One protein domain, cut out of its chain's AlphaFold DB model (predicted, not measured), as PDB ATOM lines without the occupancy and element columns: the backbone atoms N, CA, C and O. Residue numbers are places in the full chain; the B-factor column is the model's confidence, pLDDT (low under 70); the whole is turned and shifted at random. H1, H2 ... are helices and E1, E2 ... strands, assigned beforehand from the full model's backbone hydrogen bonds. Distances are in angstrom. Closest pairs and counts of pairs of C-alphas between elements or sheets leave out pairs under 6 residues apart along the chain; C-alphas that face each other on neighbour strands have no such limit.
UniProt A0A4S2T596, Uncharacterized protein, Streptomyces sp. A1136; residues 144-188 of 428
ATOM      1  N   LYS A 144     -45.195   8.244  35.006       92.69
ATOM      2  CA  LYS A 144     -45.964   8.874  36.083       92.69
ATOM      3  C   LYS A 144     -46.661   7.800  36.914       92.69
ATOM      4  O   LYS A 144     -47.257   6.878  36.363       92.69
ATOM      5  N   TYR A 145     -46.645   7.946  38.236       91.56
ATOM      6  CA  TYR A 145     -47.299   7.005  39.149       91.56
ATOM      7  C   TYR A 145     -47.954   7.707  40.344       91.56
ATOM      8  O   TYR A 145     -47.703   8.885  40.618       91.56
ATOM      9  N   PHE A 146     -48.817   6.979  41.046       89.69
ATOM     10  CA  PHE A 146     -49.371   7.367  42.339       89.69
ATOM     11  C   PHE A 146     -48.594   6.641  43.445       89.69
ATOM     12  O   PHE A 146     -48.749   5.422  43.554       89.69
ATOM     13  N   PRO A 147     -47.779   7.345  44.252       84.06
ATOM     14  CA  PRO A 147     -47.100   6.743  45.393       84.06
ATOM     15  C   PRO A 147     -48.090   6.218  46.435       84.06
ATOM     16  O   PRO A 147     -49.150   6.810  46.661       84.06
ATOM     17  N   GLU A 148     -47.721   5.126  47.102       80.50
ATOM     18  CA  GLU A 148     -48.373   4.701  48.345       80.50
ATOM     19  C   GLU A 148     -48.159   5.756  49.448       80.50
ATOM     20  O   GLU A 148     -47.139   6.445  49.479       80.50
ATOM     21  N   ARG A 149     -49.151   5.939  50.333       69.62
ATOM     22  CA  ARG A 149     -49.143   7.032  51.328       69.62
ATOM     23  C   ARG A 149     -48.278   6.760  52.561       69.62
ATOM     24  O   ARG A 149     -47.897   7.717  53.232       69.62
ATOM     25  N   ASP A 150     -47.947   5.501  52.836       56.19
ATOM     26  CA  ASP A 150     -47.268   5.090  54.064       56.19
ATOM     27  C   ASP A 150     -45.793   4.733  53.817       56.19
ATOM     28  O   ASP A 150     -45.477   3.844  53.028       56.19
ATOM     29  N   GLY A 151     -44.875   5.377  54.551       47.22
ATOM     30  CA  GLY A 151     -43.494   4.887  54.687       47.22
ATOM     31  C   GLY A 151     -42.365   5.664  53.991       47.22
ATOM     32  O   GLY A 151     -41.303   5.082  53.766       47.22
ATOM     33  N   GLY A 152     -42.537   6.962  53.715       50.44
ATOM     34  CA  GLY A 152     -41.435   7.881  53.378       50.44
ATOM     35  C   GLY A 152     -40.942   7.852  51.922       50.44
ATOM     36  O   GLY A 152     -41.488   7.159  51.067       50.44
ATOM     37  N   VAL A 153     -39.906   8.647  51.621       45.28
ATOM     38  CA  VAL A 153     -39.347   8.789  50.260       45.28
ATOM     39  C   VAL A 153     -38.487   7.571  49.911       45.28
ATOM     40  O   VAL A 153     -37.266   7.572  50.063       45.28
ATOM     41  N   ARG A 154     -39.154   6.510  49.460       48.91
ATOM     42  CA  ARG A 154     -38.544   5.243  49.050       48.91
ATOM     43  C   ARG A 154     -38.271   5.209  47.547       48.91
ATOM     44  O   ARG A 154     -39.192   5.279  46.736       48.91
ATOM     45  N   LEU A 155     -36.994   5.078  47.178       51.09
ATOM     46  CA  LEU A 155     -36.541   4.973  45.782       51.09
ATOM     47  C   LEU A 155     -37.009   3.678  45.094       51.09
ATOM     48  O   LEU A 155     -37.105   3.645  43.871       51.09
ATOM     49  N   ASP A 156     -37.371   2.652  45.872       55.72
ATOM     50  CA  ASP A 156     -38.065   1.441  45.418       55.72
ATOM     51  C   ASP A 156     -39.516   1.693  44.948       55.72
ATOM     52  O   ASP A 156     -40.141   0.804  44.375       55.72
ATOM     53  N   GLY A 157     -40.038   2.919  45.105       57.28
ATOM     54  CA  GLY A 157     -41.051   3.485  44.206       57.28
ATOM     55  C   GLY A 157     -42.404   2.772  44.173       57.28
ATOM     56  O   GLY A 157     -43.012   2.692  43.105       57.28
ATOM     57  N   ARG A 158     -42.875   2.243  45.308       69.62
ATOM     58  CA  ARG A 158     -44.144   1.496  45.414       69.62
ATOM     59  C   ARG A 158     -45.376   2.350  45.091       69.62
ATOM     60  O   ARG A 158     -45.388   3.563  45.306       69.62
ATOM     61  N   GLY A 159     -46.416   1.701  44.574       76.69
ATOM     62  CA  GLY A 159     -47.650   2.332  44.105       76.69
ATOM     63  C   GLY A 159     -48.005   1.987  42.657       76.69
ATOM     64  O   GLY A 159     -47.243   1.343  41.927       76.69
ATOM     65  N   ARG A 160     -49.194   2.415  42.222       87.94
ATOM     66  CA  ARG A 160     -49.749   2.091  40.893       87.94
ATOM     67  C   ARG A 160     -49.334   3.118  39.827       87.94
ATOM     68  O   ARG A 160     -49.287   4.308  40.151       87.94
ATOM     69  N   PRO A 161     -49.086   2.712  38.567       89.69
ATOM     70  CA  PRO A 161     -48.871   3.659  37.473       89.69
ATOM     71  C   PRO A 161     -50.099   4.565  37.286       89.69
ATOM     72  O   PRO A 161     -51.226   4.199  37.636       89.69
ATOM     73  N   ALA A 162     -49.883   5.767  36.759       91.44
ATOM     74  CA  ALA A 162     -50.967   6.673  36.408       91.44
ATOM     75  C   ALA A 162     -51.603   6.252  35.068       91.44
ATOM     76  O   ALA A 162     -50.874   5.836  34.166       91.44
ATOM     77  N   PRO A 163     -52.934   6.384  34.895       92.75
ATOM     78  CA  PRO A 163     -53.566   6.222  33.592       92.75
ATOM     79  C   PRO A 163     -52.928   7.148  32.550       92.75
ATOM     80  O   PRO A 163     -52.721   8.337  32.805       92.75
ATOM     81  N   THR A 164     -52.629   6.598  31.378       93.25
ATOM     82  CA  THR A 164     -52.086   7.348  30.246       93.25
ATOM     83  C   THR A 164     -53.140   8.261  29.620       93.25
ATOM     84  O   THR A 164     -54.330   7.940  29.591       93.25
ATOM     85  N   VAL A 165     -52.696   9.389  29.069       93.38
ATOM     86  CA  VAL A 165     -53.525  10.339  28.324       93.38
ATOM     87  C   VAL A 165     -54.055   9.665  27.043       93.38
ATOM     88  O   VAL A 165     -53.278   8.999  26.347       93.38
ATOM     89  N   PRO A 166     -55.348   9.824  26.691       93.00
ATOM     90  CA  PRO A 166     -55.912   9.271  25.461       93.00
ATOM     91  C   PRO A 166     -55.078   9.606  24.216       93.00
ATOM     92  O   PRO A 166     -54.609  10.729  24.051       93.00
ATOM     93  N   GLY A 167     -54.879   8.610  23.350       91.50
ATOM     94  CA  GLY A 167     -54.014   8.707  22.166       91.50
ATOM     95  C   GLY A 167     -52.526   8.410  22.413       91.50
ATOM     96  O   GLY A 167     -51.800   8.184  21.448       91.50
ATOM     97  N   PHE A 168     -52.064   8.331  23.668       92.19
ATOM     98  CA  PHE A 168     -50.653   8.098  24.006       92.19
ATOM     99  C   PHE A 168     -50.477   6.865  24.909       92.19
ATOM    100  O   PHE A 168     -50.332   7.018  26.117       92.19
ATOM    101  N   PRO A 169     -50.466   5.632  24.365       91.31
ATOM    102  CA  PRO A 169     -50.411   4.409  25.175       91.31
ATOM    103  C   PRO A 169     -49.044   4.124  25.832       91.31
ATOM    104  O   PRO A 169     -48.992   3.369  26.795       91.31
ATOM    105  N   ASP A 170     -47.943   4.707  25.338       90.19
ATOM    106  CA  ASP A 170     -46.581   4.582  25.901       90.19
ATOM    107  C   ASP A 170     -46.463   5.402  27.210       90.19
ATOM    108  O   ASP A 170     -46.478   6.635  27.133       90.19
ATOM    109  N   PRO A 171     -46.322   4.796  28.411       89.38
ATOM    110  CA  PRO A 171     -46.256   5.542  29.678       89.38
ATOM    111  C   PRO A 171     -45.061   6.499  29.775       89.38
ATOM    112  O   PRO A 171     -45.134   7.501  30.488       89.38
ATOM    113  N   GLY A 172     -43.990   6.223  29.020       89.50
ATOM    114  CA  GLY A 172     -42.806   7.072  28.892       89.50
ATOM    115  C   GLY A 172     -42.907   8.123  27.788       89.50
ATOM    116  O   GLY A 172     -41.937   8.836  27.522       89.50
ATOM    117  N   HIS A 173     -44.060   8.253  27.125       91.75
ATOM    118  CA  HIS A 173     -44.278   9.315  26.153       91.75
ATOM    119  C   HIS A 173     -44.244  10.693  26.843       91.75
ATOM    120  O   HIS A 173     -44.887  10.855  27.883       91.75
ATOM    121  N   PRO A 174     -43.594  11.729  26.270       90.81
ATOM    122  CA  PRO A 174     -43.500  13.049  26.901       90.81
ATOM    123  C   PRO A 174     -44.845  13.679  27.293       90.81
ATOM    124  O   PRO A 174     -44.905  14.422  28.268       90.81
ATOM    125  N   VAL A 175     -45.937  13.356  26.589       92.00
ATOM    126  CA  VAL A 175     -47.293  13.789  26.976       92.00
ATOM    127  C   VAL A 175     -47.717  13.167  28.313       92.00
ATOM    128  O   VAL A 175     -48.207  13.877  29.181       92.00
ATOM    129  N   ASN A 176     -47.463  11.876  28.534       92.19
ATOM    130  CA  ASN A 176     -47.781  11.216  29.802       92.19
ATOM    131  C   ASN A 176     -46.890  11.718  30.940       92.19
ATOM    132  O   ASN A 176     -47.391  12.008  32.022       92.19
ATOM    133  N   LEU A 177     -45.593  11.914  30.682       90.25
ATOM    134  CA  LEU A 177     -44.658  12.427  31.688       90.25
ATOM    135  C   LEU A 177     -45.022  13.838  32.191       90.25
ATOM    136  O   LEU A 177     -44.784  14.136  33.361       90.25
ATOM    137  N   ASN A 178     -45.633  14.679  31.347       91.94
ATOM    138  CA  ASN A 178     -46.063  16.033  31.720       91.94
ATOM    139  C   ASN A 178     -47.523  16.119  32.206       91.94
ATOM    140  O   ASN A 178     -47.796  16.871  33.139       91.94
ATOM    141  N   PHE A 179     -48.453  15.371  31.599       91.62
ATOM    142  CA  PHE A 179     -49.901  15.585  31.764       91.62
ATOM    143  C   PHE A 179     -50.677  14.413  32.392       91.62
ATOM    144  O   PHE A 179     -51.850  14.590  32.722       91.62
ATOM    145  N   ALA A 180     -50.079  13.231  32.591       90.62
ATOM    146  CA  ALA A 180     -50.760  12.158  33.320       90.62
ATOM    147  C   ALA A 180     -50.878  12.502  34.817       90.62
ATOM    148  O   ALA A 180     -49.969  13.076  35.420       90.62
ATOM    149  N   SER A 181     -51.990  12.100  35.436       87.75
ATOM    150  CA  SER A 181     -52.432  12.540  36.772       87.75
ATOM    151  C   SER A 181     -51.600  12.035  37.965       87.75
ATOM    152  O   SER A 181     -51.943  12.311  39.114       87.75
ATOM    153  N   GLY A 182     -50.501  11.316  37.719       86.31
ATOM    154  CA  GLY A 182     -49.588  10.840  38.759       86.31
ATOM    155  C   GLY A 182     -48.777  11.971  39.393       86.31
ATOM    156  O   GLY A 182     -48.239  12.844  38.705       86.31
ATOM    157  N   THR A 183     -48.640  11.941  40.716       86.44
ATOM    158  CA  THR A 183     -47.801  12.887  41.466       86.44
ATOM    159  C   THR A 183     -46.329  12.476  41.471       86.44
ATOM    160  O   THR A 183     -45.459  13.343  41.437       86.44
ATOM    161  N   GLY A 184     -46.041  11.172  41.460       85.75
ATOM    162  CA  GLY A 184     -44.688  10.625  41.411       85.75
ATOM    163  C   GLY A 184     -44.165  10.427  39.985       85.75
ATOM    164  O   GLY A 184     -44.933  10.258  39.037       85.75
ATOM    165  N   LEU A 185     -42.837  10.397  39.857       89.69
ATOM    166  CA  LEU A 185     -42.093  10.006  38.658       89.69
ATOM    167  C   LEU A 185     -41.105   8.897  39.053       89.69
ATOM    168  O   LEU A 185     -40.346   9.079  40.004       89.69
ATOM    169  N   ARG A 186     -41.122   7.752  38.364       88.75
ATOM    170  CA  ARG A 186     -40.187   6.628  38.585       88.75
ATOM    171  C   ARG A 186     -39.754   6.016  37.258       88.75
ATOM    172  O   ARG A 186     -40.381   6.285  36.241       88.75
ATOM    173  N   ILE A 187     -38.721   5.178  37.270       90.00
ATOM    174  CA  ILE A 187     -38.440   4.267  36.151       90.00
ATOM    175  C   ILE A 187     -39.496   3.147  36.175       90.00
ATOM    176  O   ILE A 187     -39.822   2.638  37.247       90.00
ATOM    177  N   GLN A 188     -40.033   2.780  35.008       89.00
ATOM    178  CA  GLN A 188     -40.957   1.661  34.805       89.00
ATOM    179  C   GLN A 188     -40.320   0.382  35.388       89.00
ATOM    180  O   GLN A 188     -39.288  -0.049  34.868       89.00
TER     181      GLN A 188
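AT A GLANCE: This is residues 144 to 188 of the 428 residues of an uncharacterized protein of Streptomyces sp. A1136 (UniProt A0A4S2T596). Little regular structure is present in this short rod: a small three-stranded sheet sits partway along it, the loop of residues 148 to 158 makes one end, and residues 162 to 173 with one short helix make the other. The 45 printed residues include E1, E2, H1 and E3 in chain order, with 17 in named elements, mixed in class. The sheet, E2, E1, E3, is antiparallel. The whole is compact, with a radius of gyration of the C-alphas of 10.7 A and spans of 34 by 15 by 13 A.

IN THESE COORDINATES: E1, residues 144 to 147, starts at C-alpha 144 (-45.964, 8.874, 36.083) and is 9.6 A long. E2 is residues 159 to 161, 6.9 A; E3, residues 184 to 187, 10.4 A, ends at C-alpha 187 (-38.440, 4.267, 36.151). H1 is residues 174 to 179, 8.4 A.

HOW THE PARTS SIT: E1 and E2 form a hairpin, with N 146 and O 160 2.9 A apart. E1 and E3 are antiparallel, with N 145 and O 184 3.0 A apart. H1 only grazes the sheet, with residues 176 to 179; the closest C-alphas of E1 and H1, Lys 144 and Leu 177, are 5.8 A apart. In H1 every O i to N i+4 pair is within hydrogen-bond range. E2, H1 and E3 form a split strand-helix-strand unit, two strands of one sheet joined through a helix and not neighbours, with E1 between them in the sheet, and its crossover is right-handed.

THE WHOLE: The C-alphas farthest apart, Gly 151 and Gly 167, are 34.4 A apart. The printed part has no cut. The links E1 to E2 and E2 to H1 are long. Residues 149 to 158 have pLDDT under 70.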